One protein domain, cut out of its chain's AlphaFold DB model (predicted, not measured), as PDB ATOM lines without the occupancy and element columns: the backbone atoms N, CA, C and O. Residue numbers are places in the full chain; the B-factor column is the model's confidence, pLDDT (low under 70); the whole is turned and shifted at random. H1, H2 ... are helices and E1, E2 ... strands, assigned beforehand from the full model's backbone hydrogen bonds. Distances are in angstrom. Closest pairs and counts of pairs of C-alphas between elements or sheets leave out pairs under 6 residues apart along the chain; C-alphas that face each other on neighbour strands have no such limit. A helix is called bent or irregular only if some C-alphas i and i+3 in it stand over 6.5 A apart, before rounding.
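AT A GLANCE: This is residues 141 to 262 of the 268 residues of the protein "Glycosyl hydrolase catalytic core-domain containing protein" of Rhodosporidium toruloides (UniProt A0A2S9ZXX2). Look first for a tiny two-strand sheet, E2 beside E3, near the middle of a loop-rich body, with the last parts of H1 and H2 close beside it. H3 crosses the first part of H2 and, with H4, makes one end of the longest axis; E1, the first printed residues and part of the loop 152 to 173 make the other. The printed part has 122 residues, with four named helices and three named strands in the order E1 H1 E2 H2 E3 H3 H4. The sheet, E2 then E3, is parallel, and the class is mostly helix, though under half of the residues are in named elements. The whole is compact, with a radius of gyration of the C-alphas of 14.5 A and spans of 40 by 28 by 23 A.

IN THESE COORDINATES: Find C-alpha 194 at (192.717, 149.158, 262.525), where E2, residues 194 to 196, begins; E3 is residues 230 to 232. H1, residues 174 to 189, is 23.0 A long, with a kink of 57 degrees near residue 181; it is irregular, C-alphas 175 and 178 being 8.0 A apart. H2, residues 211 to 225, is 20.4 A long and only just irregular, with C-alphas 220 and 223 6.6 A apart. H3, residues 245 to 254, is 14.2 A long, and H4, residues 256 to 260, ends at C-alpha 260 (185.051, 162.692, 262.140). E1, residues 149 to 151, begins at C-alpha 149 (192.501, 140.012, 258.947).

HOW THE PARTS SIT: E2 and E3 are parallel at 21 degrees; look at N 195 and O 230, 2.9 A apart, and N 232 and O 195, 2.9 A. E2, H2 and E3 form a strand-helix-strand unit, two parallel neighbour strands with a helix between, and its crossover is right-handed. The closest C-alphas of H2 and E3 are those of Met 222 and Leu 231, 7.1 A; those of H1 and E2 are Ala 184 and Leu 195, 7.3 A. H2 is the hub, touching three helices. Its residues 217 to 221 touch residues 174 to 181 of H1, closest at the C-alphas of Ser 181 and Asn 221, 6.9 A, at a shallow tilt of 25 degrees, the same way. Its residues 211 to 215 touch H3, about perpendicular at 76 degrees, with the C-alphas of Ile 211 and Phe 251 closest at 5.7 A. H2 touches H4 at the C-alphas of Trp 218 and Cys 258, 6.9 A. H3 and H4 only just touch, with 3 pairs of C-alphas within 8 A, and only at the corner; the closest are Lys 252 and Trp 259, 5.3 A. E1 pairs with no named strand, but its residues 149 to 150 pair, parallel, with residues 166 to 167; it is apart from H1 and E2, among others. Every O i to N i+4 pair is within hydrogen-bond range in H3 and H4, against 8 of 12 in H1 and 8 of 11 in H2.

THE WHOLE: The two C-alphas farthest apart are those of Asn 144 and Asn 254, 42.3 A. The printed part has no cut. The links E1 to H1, E2 to H2 and E3 to H3 are long. The mean pLDDT of the printed part is 95.9, and no printed residue is under 70.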
ATOM      1  N   TYR A 141     191.077 127.321 264.251       95.56
ATOM      2  CA  TYR A 141     190.016 127.159 263.252       95.56
ATOM      3  C   TYR A 141     190.127 128.157 262.092       95.56
ATOM      4  O   TYR A 141     189.434 128.021 261.085       95.56
ATOM      5  N   THR A 142     191.028 129.139 262.187       95.12
ATOM      6  CA  THR A 142     191.217 130.163 261.151       95.12
ATOM      7  C   THR A 142     192.198 129.747 260.050       95.12
ATOM      8  O   THR A 142     192.169 130.319 258.956       95.12
ATOM      9  N   SER A 143     193.032 128.725 260.284       91.19
ATOM     10  CA  SER A 143     194.229 128.446 259.474       91.19
ATOM     11  C   SER A 143     193.965 128.156 257.992       91.19
ATOM     12  O   SER A 143     194.817 128.448 257.156       91.19
ATOM     13  N   ASN A 144     192.782 127.646 257.640       91.88
ATOM     14  CA  ASN A 144     192.425 127.297 256.258       91.88
ATOM     15  C   ASN A 144     191.460 128.294 255.596       91.88
ATOM     16  O   ASN A 144     191.020 128.078 254.466       91.88
ATOM     17  N   LEU A 145     191.126 129.404 256.265       92.62
ATOM     18  CA  LEU A 145     190.077 130.315 255.802       92.62
ATOM     19  C   LEU A 145     190.526 131.294 254.706       92.62
ATOM     20  O   LEU A 145     189.665 131.956 254.121       92.62
ATOM     21  N   LYS A 146     191.830 131.362 254.390       92.88
ATOM     22  CA  LYS A 146     192.417 132.310 253.418       92.88
ATOM     23  C   LYS A 146     191.940 133.749 253.683       92.88
ATOM     24  O   LYS A 146     191.273 134.355 252.847       92.88
ATOM     25  N   ILE A 147     192.233 134.237 254.884       95.50
ATOM     26  CA  ILE A 147     191.835 135.552 255.404       95.50
ATOM     27  C   ILE A 147     193.020 136.519 255.407       95.50
ATOM     28  O   ILE A 147     194.166 136.084 255.485       95.50
ATOM     29  N   SER A 148     192.739 137.817 255.343       96.44
ATOM     30  CA  SER A 148     193.732 138.892 255.477       96.44
ATOM     31  C   SER A 148     193.737 139.535 256.865       96.44
ATOM     32  O   SER A 148     194.753 140.090 257.271       96.44
ATOM     33  N   TRP A 149     192.632 139.442 257.607       98.12
ATOM     34  CA  TRP A 149     192.501 140.012 258.947       98.12
ATOM     35  C   TRP A 149     191.588 139.163 259.841       98.12
ATOM     36  O   TRP A 149     190.784 138.366 259.355       98.12
ATOM     37  N   ALA A 150     191.713 139.308 261.156       98.19
ATOM     38  CA  ALA A 150     190.905 138.591 262.134       98.19
ATOM     39  C   ALA A 150     190.664 139.434 263.394       98.19
ATOM     40  O   ALA A 150     191.500 140.251 263.773       98.19
ATOM     41  N   TYR A 151     189.547 139.186 264.073       98.69
ATOM     42  CA  TYR A 151     189.218 139.753 265.385       98.69
ATOM     43  C   TYR A 151     188.524 138.686 266.246       98.69
ATOM     44  O   TYR A 151     188.010 137.705 265.714       98.69
ATOM     45  N   ASN A 152     188.513 138.844 267.568       98.50
ATOM     46  CA  ASN A 152     187.916 137.871 268.499       98.50
ATOM     47  C   ASN A 152     187.075 138.531 269.602       98.50
ATOM     48  O   ASN A 152     186.979 138.002 270.706       98.50
ATOM     49  N   TRP A 153     186.534 139.727 269.337       98.69
ATOM     50  CA  TRP A 153     185.864 140.580 270.334       98.69
ATOM     51  C   TRP A 153     186.745 141.007 271.525       98.69
ATOM     52  O   TRP A 153     186.268 141.683 272.434       98.69
ATOM     53  N   GLY A 154     188.032 140.654 271.515       98.31
ATOM     54  CA  GLY A 154     189.002 140.957 272.556       98.31
ATOM     55  C   GLY A 154     190.005 142.038 272.162       98.31
ATOM     56  O   GLY A 154     190.060 142.543 271.038       98.31
ATOM     57  N   GLN A 155     190.859 142.387 273.122       98.50
ATOM     58  CA  GLN A 155     191.931 143.369 272.928       98.50
ATOM     59  C   GLN A 155     193.229 142.732 272.418       98.50
ATOM     60  O   GLN A 155     194.097 143.427 271.899       98.50
ATOM     61  N   THR A 156     193.369 141.415 272.566       98.12
ATOM     62  CA  THR A 156     194.561 140.641 272.209       98.12
ATOM     63  C   THR A 156     194.162 139.342 271.514       98.12
ATOM     64  O   THR A 156     193.113 138.782 271.846       98.12
ATOM     65  N   PRO A 157     194.993 138.828 270.589       95.88
ATOM     66  CA  PRO A 157     194.717 137.548 269.959       95.88
ATOM     67  C   PRO A 157     194.732 136.430 271.005       95.88
ATOM     68  O   PRO A 157     195.566 136.443 271.912       95.88
ATOM     69  N   ASP A 158     193.827 135.468 270.852       91.50
ATOM     70  CA  ASP A 158     193.821 134.238 271.645       91.50
ATOM     71  C   ASP A 158     194.359 133.085 270.790       91.50
ATOM     72  O   ASP A 158     193.643 132.481 269.986       91.50
ATOM     73  N   GLY A 159     195.669 132.857 270.905       93.50
ATOM     74  CA  GLY A 159     196.431 131.911 270.093       93.50
ATOM     75  C   GLY A 159     197.201 132.554 268.936       93.50
ATOM     76  O   GLY A 159     197.373 133.770 268.848       93.50
ATOM     77  N   THR A 160     197.725 131.709 268.046       94.56
ATOM     78  CA  THR A 160     198.567 132.130 266.918       94.56
ATOM     79  C   THR A 160     197.760 132.170 265.626       94.56
ATOM     80  O   THR A 160     197.189 131.164 265.211       94.56
ATOM     81  N   LEU A 161     197.748 133.331 264.971       95.62
ATOM     82  CA  LEU A 161     197.200 133.493 263.626       95.62
ATOM     83  C   LEU A 161     198.260 133.170 262.567       95.62
ATOM     84  O   LEU A 161     199.464 133.279 262.809       95.62
ATOM     85  N   ASN A 162     197.809 132.800 261.368       93.62
ATOM     86  CA  ASN A 162     198.702 132.576 260.237       93.62
ATOM     87  C   ASN A 162     199.528 133.835 259.919       93.62
ATOM     88  O   ASN A 162     199.056 134.966 260.046       93.62
ATOM     89  N   LYS A 163     200.750 133.631 259.418       92.75
ATOM     90  CA  LYS A 163     201.615 134.726 258.964       92.75
ATOM     91  C   LYS A 163     200.888 135.599 257.934       92.75
ATOM     92  O   LYS A 163     200.335 135.086 256.965       92.75
ATOM     93  N   GLY A 164     200.946 136.915 258.132       92.50
ATOM     94  CA  GLY A 164     200.324 137.898 257.242       92.50
ATOM     95  C   GLY A 164     198.847 138.182 257.527       92.50
ATOM     96  O   GLY A 164     198.281 139.030 256.847       92.50
ATOM     97  N   VAL A 165     198.234 137.522 258.518       96.38
ATOM     98  CA  VAL A 165     196.898 137.887 259.009       96.38
ATOM     99  C   VAL A 165     197.036 139.006 260.038       96.38
ATOM    100  O   VAL A 165     197.677 138.828 261.073       96.38
ATOM    101  N   GLU A 166     196.421 140.153 259.761       97.62
ATOM    102  CA  GLU A 166     196.311 141.254 260.719       97.62
ATOM    103  C   GLU A 166     195.353 140.871 261.853       97.62
ATOM    104  O   GLU A 166     194.224 140.448 261.604       97.62
ATOM    105  N   TYR A 167     195.772 141.048 263.104       98.44
ATOM    106  CA  TYR A 167     194.847 141.005 264.232       98.44
ATOM    107  C   TYR A 167     194.318 142.410 264.517       98.44
ATOM    108  O   TYR A 167     195.113 143.299 264.811       98.44
ATOM    109  N   VAL A 168     192.996 142.584 264.482       98.75
ATOM    110  CA  VAL A 168     192.318 143.857 264.749       98.75
ATOM    111  C   VAL A 168     191.702 143.814 266.156       98.75
ATOM    112  O   VAL A 168     190.712 143.108 266.362       98.75
ATOM    113  N   PRO A 169     192.261 144.537 267.146       98.81
ATOM    114  CA  PRO A 169     191.739 144.552 268.509       98.81
ATOM    115  C   PRO A 169     190.435 145.354 268.599       98.81
ATOM    116  O   PRO A 169     190.220 146.313 267.854       98.81
ATOM    117  N   MET A 170     189.592 144.998 269.565       98.88
ATOM    118  CA  MET A 170     188.309 145.647 269.812       98.88
ATOM    119  C   MET A 170     188.233 146.224 271.222       98.88
ATOM    120  O   MET A 170     188.443 145.525 272.218       98.88
ATOM    121  N   PHE A 171     187.858 147.495 271.318       98.88
ATOM    122  CA  PHE A 171     187.388 148.080 272.563       98.88
ATOM    123  C   PHE A 171     185.930 147.664 272.762       98.88
ATOM    124  O   PHE A 171     185.022 148.422 272.451       98.88
ATOM    125  N   TRP A 172     185.692 146.442 273.248       98.69
ATOM    126  CA  TRP A 172     184.340 145.869 273.326       98.69
ATOM    127  C   TRP A 172     183.363 146.744 274.126       98.69
ATOM    128  O   TRP A 172     182.221 146.937 273.718       98.69
ATOM    129  N   GLY A 173     183.824 147.315 275.242       97.94
ATOM    130  CA  GLY A 173     183.044 148.171 276.130       97.94
ATOM    131  C   GLY A 173     183.830 148.563 277.390       97.94
ATOM    132  O   GLY A 173     184.987 148.162 277.553       97.94
ATOM    133  N   PRO A 174     183.216 149.316 278.321       95.38
ATOM    134  CA  PRO A 174     183.902 149.907 279.477       95.38
ATOM    135  C   PRO A 174     184.539 148.888 280.433       95.38
ATOM    136  O   PRO A 174     185.493 149.230 281.128       95.38
ATOM    137  N   GLY A 175     184.068 147.635 280.447       95.50
ATOM    138  CA  GLY A 175     184.620 146.576 281.301       95.50
ATOM    139  C   GLY A 175     186.104 146.262 281.056       95.50
ATOM    140  O   GLY A 175     186.761 145.742 281.950       95.50
ATOM    141  N   GLY A 176     186.648 146.610 279.882       93.56
ATOM    142  CA  GLY A 176     188.062 146.416 279.533       93.56
ATOM    143  C   GLY A 176     188.892 147.702 279.454       93.56
ATOM    144  O   GLY A 176     190.011 147.669 278.944       93.56
ATOM    145  N   ALA A 177     188.373 148.851 279.895       96.94
ATOM    146  CA  ALA A 177     189.018 150.145 279.639       96.94
ATOM    147  C   ALA A 177     190.415 150.293 280.266       96.94
ATOM    148  O   ALA A 177     191.287 150.921 279.671       96.94
ATOM    149  N   SER A 178     190.663 149.671 281.421       97.75
ATOM    150  CA  SER A 178     191.946 149.779 282.132       97.75
ATOM    151  C   SER A 178     193.133 149.208 281.349       97.75
ATOM    152  O   SER A 178     194.241 149.730 281.455       97.75
ATOM    153  N   THR A 179     192.918 148.166 280.545       98.31
ATOM    154  CA  THR A 179     193.970 147.507 279.754       98.31
ATOM    155  C   THR A 179     194.005 147.960 278.299       98.31
ATOM    156  O   THR A 179     194.990 147.712 277.602       98.31
ATOM    157  N   TRP A 180     192.947 148.635 277.833       98.75
ATOM    158  CA  TRP A 180     192.752 148.946 276.420       98.75
ATOM    159  C   TRP A 180     193.916 149.724 275.819       98.75
ATOM    160  O   TRP A 180     194.460 149.307 274.800       98.75
ATOM    161  N   SER A 181     194.336 150.816 276.464       98.62
ATOM    162  CA  SER A 181     195.358 151.700 275.896       98.62
ATOM    163  C   SER A 181     196.680 150.966 275.626       98.62
ATOM    164  O   SER A 181     197.239 151.047 274.530       98.62
ATOM    165  N   ALA A 182     197.137 150.168 276.596       98.69
ATOM    166  CA  ALA A 182     198.359 149.379 276.472       98.69
ATOM    167  C   ALA A 182     198.240 148.300 275.382       98.69
ATOM    168  O   ALA A 182     199.152 148.134 274.569       98.69
ATOM    169  N   ASN A 183     197.107 147.595 275.328       98.75
ATOM    170  CA  ASN A 183     196.884 146.524 274.358       98.75
ATOM    171  C   ASN A 183     196.729 147.049 272.927       98.75
ATOM    172  O   ASN A 183     197.342 146.502 272.012       98.75
ATOM    173  N   ALA A 184     195.982 148.137 272.730       98.75
ATOM    174  CA  ALA A 184     195.838 148.792 271.435       98.75
ATOM    175  C   ALA A 184     197.189 149.315 270.927       98.75
ATOM    176  O   ALA A 184     197.563 149.047 269.786       98.75
ATOM    177  N   GLN A 185     197.980 149.968 271.788       98.69
ATOM    178  CA  GLN A 185     199.328 150.416 271.429       98.69
ATOM    179  C   GLN A 185     200.233 149.239 271.039       98.69
ATOM    180  O   GLN A 185     200.932 149.308 270.028       98.69
ATOM    181  N   LYS A 186     200.192 148.136 271.797       98.56
ATOM    182  CA  LYS A 186     200.948 146.916 271.484       98.56
ATOM    183  C   LYS A 186     200.517 146.301 270.152       98.56
ATOM    184  O   LYS A 186     201.378 145.855 269.392       98.56
ATOM    185  N   ALA A 187     199.218 146.269 269.860       98.31
ATOM    186  CA  ALA A 187     198.688 145.760 268.601       98.31
ATOM    187  C   ALA A 187     199.166 146.606 267.414       98.31
ATOM    188  O   ALA A 187     199.677 146.045 266.447       98.31
ATOM    189  N   ILE A 188     199.103 147.939 267.519       98.56
ATOM    190  CA  ILE A 188     199.617 148.866 266.497       98.56
ATOM    191  C   ILE A 188     201.110 148.632 266.258       98.56
ATOM    192  O   ILE A 188     201.536 148.427 265.125       98.56
ATOM    193  N   SER A 189     201.911 148.567 267.326       98.00
ATOM    194  CA  SER A 189     203.346 148.271 267.226       98.00
ATOM    195  C   SER A 189     203.647 146.888 266.637       98.00
ATOM    196  O   SER A 189     204.738 146.678 266.116       98.00
ATOM    197  N   SER A 190     202.693 145.955 266.696       96.00
ATOM    198  CA  SER A 190     202.800 144.611 266.109       96.00
ATOM    199  C   SER A 190     202.233 144.525 264.682       96.00
ATOM    200  O   SER A 190     202.208 143.437 264.113       96.00
ATOM    201  N   GLY A 191     201.786 145.644 264.101       96.50
ATOM    202  CA  GLY A 191     201.307 145.728 262.719       96.50
ATOM    203  C   GLY A 191     199.791 145.853 262.542       96.50
ATOM    204  O   GLY A 191     199.336 145.838 261.403       96.50
ATOM    205  N   SER A 192     199.006 145.994 263.618       98.25
ATOM    206  CA  SER A 192     197.579 146.326 263.496       98.25
ATOM    207  C   SER A 192     197.414 147.724 262.910       98.25
ATOM    208  O   SER A 192     197.963 148.696 263.428       98.25
ATOM    209  N   THR A 193     196.628 147.837 261.849       98.38
ATOM    210  CA  THR A 193     196.325 149.099 261.167       98.38
ATOM    211  C   THR A 193     194.936 149.631 261.512       98.38
ATOM    212  O   THR A 193     194.678 150.814 261.297       98.38
ATOM    213  N   HIS A 194     194.067 148.793 262.090       98.81
ATOM    214  CA  HIS A 194     192.717 149.158 262.525       98.81
ATOM    215  C   HIS A 194     192.514 148.923 264.027       98.81
ATOM    216  O   HIS A 194     193.175 148.072 264.621       98.81
ATOM    217  N   LEU A 195     191.567 149.648 264.627       98.94
ATOM    218  CA  LEU A 195     191.020 149.388 265.963       98.94
ATOM    219  C   LEU A 195     189.485 149.406 265.893       98.94
ATOM    220  O   LEU A 195     188.903 150.360 265.370       98.94
ATOM    221  N   LEU A 196     188.827 148.380 266.432       98.94
ATOM    222  CA  LEU A 196     187.366 148.281 266.479       98.94
ATOM    223  C   LEU A 196     186.792 148.980 267.720       98.94
ATOM    224  O   LEU A 196     187.299 148.801 268.828       98.94
ATOM    225  N   GLY A 197     185.719 149.752 267.531       98.69
ATOM    226  CA  GLY A 197     184.943 150.350 268.616       98.69
ATOM    227  C   GLY A 197     184.050 149.348 269.361       98.69
ATOM    228  O   GLY A 197     184.154 148.134 269.189       98.69
ATOM    229  N   MET A 198     183.151 149.882 270.193       98.75
ATOM    230  CA  MET A 198     182.274 149.107 271.083       98.75
ATOM    231  C   MET A 198     181.393 148.097 270.346       98.75
ATOM    232  O   MET A 198     180.873 148.392 269.272       98.75
ATOM    233  N   ASN A 199     181.189 146.928 270.956       98.88
ATOM    234  CA  ASN A 199     180.396 145.836 270.398       98.88
ATOM    235  C   ASN A 199     178.933 145.925 270.833       98.88
ATOM    236  O   ASN A 199     178.636 145.834 272.026       98.88
ATOM    237  N   GLU A 200     178.033 146.062 269.866       98.50
ATOM    238  CA  GLU A 200     176.577 146.134 270.027       98.50
ATOM    239  C   GLU A 200     176.167 147.020 271.213       98.50
ATOM    240  O   GLU A 200     175.487 146.567 272.139       98.50
ATOM    241  N   PRO A 201     176.613 148.292 271.252       98.50
ATOM    242  CA  PRO A 201     176.268 149.194 272.350       98.50
ATOM    243  C   PRO A 201     174.762 149.455 272.442       98.50
ATOM    244  O   PRO A 201     174.266 149.864 273.485       98.50
ATOM    245  N   ASP A 202     174.031 149.184 271.370       97.62
ATOM    246  CA  ASP A 202     172.588 149.270 271.257       97.62
ATOM    247  C   ASP A 202     171.831 148.060 271.834       97.62
ATOM    248  O   ASP A 202     170.608 148.124 271.951       97.62
ATOM    249  N   LEU A 203     172.517 146.975 272.221       90.88
ATOM    250  CA  LEU A 203     171.894 145.755 272.743       90.88
ATOM    251  C   LEU A 203     172.192 145.531 274.231       90.88
ATOM    252  O   LEU A 203     173.340 145.493 274.671       90.88
ATOM    253  N   GLY A 204     171.130 145.305 275.011       84.50
ATOM    254  CA  GLY A 204     171.196 145.193 276.473       84.50
ATOM    255  C   GLY A 204     172.056 144.042 277.011       84.50
ATOM    256  O   GLY A 204     172.587 144.143 278.112       84.50
ATOM    257  N   SER A 205     172.209 142.964 276.241       88.44
ATOM    258  CA  SER A 205     173.027 141.796 276.597       88.44
ATOM    259  C   SER A 205     174.496 141.912 276.173       88.44
ATOM    260  O   SER A 205     175.240 140.948 276.328       88.44
ATOM    261  N   GLN A 206     174.898 143.045 275.597       97.44
ATOM    262  CA  GLN A 206     176.232 143.278 275.039       97.44
ATOM    263  C   GLN A 206     176.895 144.447 275.770       97.44
ATOM    264  O   GLN A 206     176.783 144.535 276.993       97.44
ATOM    265  N   SER A 207     177.596 145.351 275.074       95.19
ATOM    266  CA  SER A 207     178.238 146.478 275.758       95.19
ATOM    267  C   SER A 207     177.234 147.462 276.361       95.19
ATOM    268  O   SER A 207     177.598 148.151 277.313       95.19
ATOM    269  N   ASN A 208     175.981 147.471 275.872       96.31
ATOM    270  CA  ASN A 208     174.819 148.118 276.491       96.31
ATOM    271  C   ASN A 208     175.102 149.553 276.968       96.31
ATOM    272  O   ASN A 208     175.132 149.855 278.165       96.31
ATOM    273  N   LEU A 209     175.343 150.449 276.014       88.00
ATOM    274  CA  LEU A 209     175.715 151.831 276.270       88.00
ATOM    275  C   LEU A 209     174.639 152.771 275.750       88.00
ATOM    276  O   LEU A 209     174.263 152.742 274.583       88.00
ATOM    277  N   THR A 210     174.217 153.715 276.580       89.75
ATOM    278  CA  THR A 210     173.511 154.902 276.084       89.75
ATOM    279  C   THR A 210     174.434 155.751 275.202       89.75
ATOM    280  O   THR A 210     175.657 155.693 275.336       89.75
ATOM    281  N   ILE A 211     173.868 156.607 274.346       96.75
ATOM    282  CA  ILE A 211     174.656 157.504 273.482       96.75
ATOM    283  C   ILE A 211     175.674 158.354 274.269       96.75
ATOM    284  O   ILE A 211     176.844 158.363 273.881       96.75
ATOM    285  N   PRO A 212     175.331 158.995 275.410       84.62
ATOM    286  CA  PRO A 212     176.321 159.721 276.208       84.62
ATOM    287  C   PRO A 212     177.454 158.832 276.736       84.62
ATOM    288  O   PRO A 212     178.612 159.249 276.740       84.62
ATOM    289  N   GLN A 213     177.147 157.597 277.149       92.75
ATOM    290  CA  GLN A 213     178.166 156.645 277.597       92.75
ATOM    291  C   GLN A 213     179.072 156.219 276.442       92.75
ATOM    292  O   GLN A 213     180.287 156.154 276.627       92.75
ATOM    293  N   ALA A 214     178.519 155.963 275.256       97.88
ATOM    294  CA  ALA A 214     179.312 155.622 274.082       97.88
ATOM    295  C   ALA A 214     180.222 156.776 273.651       97.88
ATOM    296  O   ALA A 214     181.397 156.545 273.381       97.88
ATOM    297  N   VAL A 215     179.732 158.020 273.662       97.69
ATOM    298  CA  VAL A 215     180.544 159.216 273.377       97.69
ATOM    299  C   VAL A 215     181.676 159.375 274.392       97.69
ATOM    300  O   VAL A 215     182.818 159.613 274.002       97.69
ATOM    301  N   ALA A 216     181.392 159.223 275.689       96.75
ATOM    302  CA  ALA A 216     182.414 159.315 276.732       96.75
ATOM    303  C   ALA A 216     183.489 158.230 276.572       96.75
ATOM    304  O   ALA A 216     184.682 158.523 276.631       96.75
ATOM    305  N   ASN A 217     183.069 156.990 276.308       98.56
ATOM    306  CA  ASN A 217     183.986 155.880 276.084       98.56
ATOM    307  C   ASN A 217     184.812 156.057 274.807       98.56
ATOM    308  O   ASN A 217     186.012 155.800 274.847       98.56
ATOM    309  N   TRP A 218     184.212 156.533 273.713       98.81
ATOM    310  CA  TRP A 218     184.936 156.831 272.477       98.81
ATOM    311  C   TRP A 218     186.031 157.869 272.720       98.81
ATOM    312  O   TRP A 218     187.193 157.616 272.417       98.81
ATOM    313  N   LYS A 219     185.692 158.995 273.355       98.75
ATOM    314  CA  LYS A 219     186.662 160.057 273.663       98.75
ATOM    315  C   LYS A 219     187.808 159.583 274.548       98.75
ATOM    316  O   LYS A 219     188.950 159.968 274.328       98.75
ATOM    317  N   ALA A 220     187.505 158.768 275.556       98.38
ATOM    318  CA  ALA A 220     188.510 158.289 276.497       98.38
ATOM    319  C   ALA A 220     189.402 157.182 275.914       98.38
ATOM    320  O   ALA A 220     190.581 157.118 276.250       98.38
ATOM    321  N   ASN A 221     188.854 156.314 275.057       98.75
ATOM    322  CA  ASN A 221     189.510 155.061 274.675       98.75
ATOM    323  C   ASN A 221     189.856 154.969 273.184       98.75
ATOM    324  O   ASN A 221     190.863 154.359 272.847       98.75
ATOM    325  N   MET A 222     189.073 155.571 272.289       98.81
ATOM    326  CA  MET A 222     189.293 155.496 270.837       98.81
ATOM    327  C   MET A 222     190.004 156.742 270.301       98.81
ATOM    328  O   MET A 222     191.033 156.608 269.641       98.81
ATOM    329  N   SER A 223     189.541 157.949 270.651       98.75
ATOM    330  CA  SER A 223     190.137 159.214 270.184       98.75
ATOM    331  C   SER A 223     191.659 159.338 270.407       98.75
ATOM    332  O   SER A 223     192.326 159.878 269.526       98.75
ATOM    333  N   PRO A 224     192.280 158.807 271.488       98.69
ATOM    334  CA  PRO A 224     193.742 158.850 271.655       98.69
ATOM    335  C   PRO A 224     194.556 158.116 270.571       98.69
ATOM    336  O   PRO A 224     195.783 158.282 270.493       98.69
ATOM    337  N   PHE A 225     193.890 157.288 269.762       98.81
ATOM    338  CA  PHE A 225     194.465 156.544 268.644       98.81
ATOM    339  C   PHE A 225     194.143 157.148 267.276       98.81
ATOM    340  O   PHE A 225     194.639 156.643 266.268       98.81
ATOM    341  N   TYR A 226     193.372 158.239 267.222       98.44
ATOM    342  CA  TYR A 226     193.106 158.946 265.976       98.44
ATOM    343  C   TYR A 226     194.423 159.405 265.332       98.44
ATOM    344  O   TYR A 226     195.300 159.965 265.995       98.44
ATOM    345  N   GLY A 227     194.597 159.087 264.047       97.44
ATOM    346  CA  GLY A 227     195.839 159.322 263.302       97.44
ATOM    347  C   GLY A 227     196.975 158.322 263.572       97.44
ATOM    348  O   GLY A 227     197.991 158.380 262.887       97.44
ATOM    349  N   LYS A 228     196.823 157.390 264.526       98.38
ATOM    350  CA  LYS A 228     197.786 156.296 264.785       98.38
ATOM    351  C   LYS A 228     197.347 154.968 264.172       98.38
ATOM    352  O   LYS A 228     198.188 154.146 263.826       98.38
ATOM    353  N   ALA A 229     196.039 154.765 264.062       98.50
ATOM    354  CA  ALA A 229     195.397 153.638 263.404       98.50
ATOM    355  C   ALA A 229     194.057 154.102 262.827       98.50
ATOM    356  O   ALA A 229     193.532 155.139 263.236       98.50
ATOM    357  N   LYS A 230     193.497 153.320 261.905       98.88
ATOM    358  CA  LYS A 230     192.142 153.541 261.410       98.88
ATOM    359  C   LYS A 230     191.133 153.149 262.478       98.88
ATOM    360  O   LYS A 230     191.135 152.003 262.936       98.88
ATOM    361  N   LEU A 231     190.270 154.075 262.871       98.94
ATOM    362  CA  LEU A 231     189.270 153.814 263.900       98.94
ATOM    363  C   LEU A 231     187.965 153.373 263.252       98.94
ATOM    364  O   LEU A 231     187.416 154.040 262.375       98.94
ATOM    365  N   VAL A 232     187.454 152.235 263.700       98.88
ATOM    366  CA  VAL A 232     186.184 151.694 263.229       98.88
ATOM    367  C   VAL A 232     185.097 152.046 264.241       98.88
ATOM    368  O   VAL A 232     185.327 151.977 265.451       98.88
ATOM    369  N   SER A 233     183.920 152.444 263.753       98.88
ATOM    370  CA  SER A 233     182.775 152.833 264.583       98.88
ATOM    371  C   SER A 233     182.407 151.763 265.619       98.88
ATOM    372  O   SER A 233     182.804 150.601 265.483       98.88
ATOM    373  N   PRO A 234     181.565 152.093 266.615       98.81
ATOM    374  CA  PRO A 234     180.838 151.056 267.335       98.81
ATOM    375  C   PRO A 234     180.107 150.132 266.345       98.81
ATOM    376  O   PRO A 234     179.538 150.615 265.361       98.81
ATOM    377  N   ALA A 235     180.161 148.825 266.584       98.75
ATOM    378  CA  ALA A 235     179.527 147.801 265.763       98.75
ATOM    379  C   ALA A 235     178.107 147.566 266.279       98.75
ATOM    380  O   ALA A 235     177.924 146.914 267.299       98.75
ATOM    381  N   VAL A 236     177.111 148.158 265.630       98.75
ATOM    382  CA  VAL A 236     175.705 148.082 266.064       98.75
ATOM    383  C   VAL A 236     174.998 146.852 265.497       98.75
ATOM    384  O   VAL A 236     175.404 146.328 264.459       98.75
ATOM    385  N   THR A 237     173.918 146.420 266.153       98.12
ATOM    386  CA  THR A 237     173.061 145.332 265.648       98.12
ATOM    387  C   THR A 237     172.338 145.716 264.347       98.12
ATOM    388  O   THR A 237     172.326 146.873 263.927       98.12
ATOM    389  N   ASN A 238     171.609 144.777 263.745       95.50
ATOM    390  CA  ASN A 238     170.654 145.068 262.671       95.50
ATOM    391  C   ASN A 238     169.268 145.539 263.176       95.50
ATOM    392  O   ASN A 238     168.295 145.548 262.414       95.50
ATOM    393  N   GLY A 239     169.146 145.897 264.460       82.81
ATOM    394  CA  GLY A 239     167.901 146.366 265.058       82.81
ATOM    395  C   GLY A 239     167.400 147.676 264.439       82.81
ATOM    396  O   GLY A 239     168.172 148.525 263.998       82.81
ATOM    397  N   GLY A 240     166.077 147.863 264.412       83.38
ATOM    398  CA  GLY A 240     165.486 149.152 264.034       83.38
ATOM    399  C   GLY A 240     165.737 150.224 265.101       83.38
ATOM    400  O   GLY A 240     165.968 149.885 266.261       83.38
ATOM    401  N   TYR A 241     165.628 151.510 264.733       80.94
ATOM    402  CA  TYR A 241     165.771 152.641 265.668       80.94
ATOM    403  C   TYR A 241     165.027 152.366 266.992       80.94
ATOM    404  O   TYR A 241     163.888 151.897 266.917       80.94
ATOM    405  N   PRO A 242     165.613 152.625 268.178       80.31
ATOM    406  CA  PRO A 242     166.878 153.333 268.404       80.31
ATOM    407  C   PRO A 242     168.137 152.458 268.286       80.31
ATOM    408  O   PRO A 242     169.230 152.932 268.572       80.31
ATOM    409  N   MET A 243     168.007 151.193 267.886       91.31
ATOM    410  CA  MET A 243     169.138 150.293 267.656       91.31
ATOM    411  C   MET A 243     169.715 150.457 266.242       91.31
ATOM    412  O   MET A 243     169.229 151.259 265.433       91.31
ATOM    413  N   GLY A 244     170.778 149.712 265.956       96.06
ATOM    414  CA  GLY A 244     171.384 149.625 264.639       96.06
ATOM    415  C   GLY A 244     171.825 150.969 264.086       96.06
ATOM    416  O   GLY A 244     172.407 151.800 264.783       96.06
ATOM    417  N   VAL A 245     171.532 151.211 262.810       95.50
ATOM    418  CA  VAL A 245     171.911 152.465 262.139       95.50
ATOM    419  C   VAL A 245     171.329 153.692 262.858       95.50
ATOM    420  O   VAL A 245     171.956 154.749 262.846       95.50
ATOM    421  N   GLY A 246     170.184 153.551 263.536       92.19
ATOM    422  CA  GLY A 246     169.601 154.609 264.363       92.19
ATOM    423  C   GLY A 246     170.509 155.023 265.520       92.19
ATOM    424  O   GLY A 246     170.754 156.210 265.723       92.19
ATOM    425  N   TYR A 247     171.106 154.045 266.200       97.38
ATOM    426  CA  TYR A 247     172.086 154.293 267.253       97.38
ATOM    427  C   TYR A 247     173.306 155.061 266.724       97.38
ATOM    428  O   TYR A 247     173.768 156.015 267.349       97.38
ATOM    429  N   LEU A 248     173.826 154.682 265.549       97.75
ATOM    430  CA  LEU A 248     174.963 155.379 264.931       97.75
ATOM    431  C   LEU A 248     174.616 156.807 264.493       97.75
ATOM    432  O   LEU A 248     175.460 157.697 264.598       97.75
ATOM    433  N   GLN A 249     173.390 157.044 264.021       95.94
ATOM    434  CA  GLN A 249     172.907 158.389 263.703       95.94
ATOM    435  C   GLN A 249     172.865 159.268 264.955       95.94
ATOM    436  O   GLN A 249     173.371 160.393 264.925       95.94
ATOM    437  N   ASP A 250     172.354 158.739 266.066       89.81
ATOM    438  CA  ASP A 250     172.328 159.461 267.337       89.81
ATOM    439  C   ASP A 250     173.747 159.685 267.878       89.81
ATOM    440  O   ASP A 250     174.065 160.781 268.342       89.81
ATOM    441  N   PHE A 251     174.642 158.700 267.754       97.19
ATOM    442  CA  PHE A 251     176.051 158.834 268.131       97.19
ATOM    443  C   PHE A 251     176.731 159.960 267.346       97.19
ATOM    444  O   PHE A 251     177.354 160.844 267.941       97.19
ATOM    445  N   LYS A 252     176.542 159.986 266.021       96.00
ATOM    446  CA  LYS A 252     177.019 161.062 265.147       96.00
ATOM    447  C   LYS A 252     176.483 162.425 265.581       96.00
ATOM    448  O   LYS A 252     177.257 163.371 265.694       96.00
ATOM    449  N   GLY A 253     175.175 162.525 265.827       87.75
ATOM    450  CA  GLY A 253     174.520 163.777 266.216       87.75
ATOM    451  C   GLY A 253     174.980 164.310 267.575       87.75
ATOM    452  O   GLY A 253     175.062 165.521 267.764       87.75
ATOM    453  N   ASN A 254     175.328 163.421 268.507       91.19
ATOM    454  CA  ASN A 254     175.782 163.789 269.851       91.19
ATOM    455  C   ASN A 254     177.301 164.016 269.944       91.19
ATOM    456  O   ASN A 254     177.774 164.587 270.929       91.19
ATOM    457  N   CYS A 255     178.082 163.591 268.947       92.69
ATOM    458  CA  CYS A 255     179.514 163.862 268.892       92.69
ATOM    459  C   CYS A 255     180.054 163.900 267.454       92.69
ATOM    460  O   CYS A 255     180.657 162.943 266.969       92.69
ATOM    461  N   THR A 256     179.933 165.053 266.793       93.94
ATOM    462  CA  THR A 256     180.490 165.260 265.444       93.94
ATOM    463  C   THR A 256     182.005 165.054 265.394       93.94
ATOM    464  O   THR A 256     182.513 164.505 264.425       93.94
ATOM    465  N   GLN A 257     182.737 165.450 266.444       96.12
ATOM    466  CA  GLN A 257     184.181 165.202 266.524       96.12
ATOM    467  C   GLN A 257     184.488 163.700 266.557       96.12
ATOM    468  O   GLN A 257     185.297 163.258 265.757       96.12
ATOM    469  N   CYS A 258     183.792 162.916 267.386       97.94
ATOM    470  CA  CYS A 258     183.940 161.460 267.412       97.94
ATOM    471  C   CYS A 258     183.632 160.844 266.039       97.94
ATOM    472  O   CYS A 258     184.336 159.953 265.584       97.94
ATOM    473  N   TRP A 259     182.593 161.338 265.357       98.06
ATOM    474  CA  TRP A 259     182.241 160.867 264.018       98.06
ATOM    475  C   TRP A 259     183.323 161.158 262.975       98.06
ATOM    476  O   TRP A 259     183.572 160.330 262.106       98.06
ATOM    477  N   ASN A 260     183.978 162.313 263.061       98.19
ATOM    478  CA  ASN A 260     185.051 162.692 262.140       98.19
ATOM    479  C   ASN A 260     186.342 161.884 262.351       98.19
ATOM    480  O   ASN A 260     187.214 161.916 261.490       98.19
ATOM    481  N   GLU A 261     186.466 161.178 263.474       98.62
ATOM    482  CA  GLU A 261     187.589 160.279 263.752       98.62
ATOM    483  C   GLU A 261     187.367 158.860 263.219       98.62
ATOM    484  O   GLU A 261     188.284 158.049 263.271       98.62
ATOM    485  N   ILE A 262     186.155 158.542 262.753       98.75
ATOM    486  CA  ILE A 262     185.798 157.218 262.240       98.75
ATOM    487  C   ILE A 262     186.223 157.098 260.774       98.75
ATOM    488  O   ILE A 262     185.700 157.795 259.904       98.75
TER     489      ILE A 262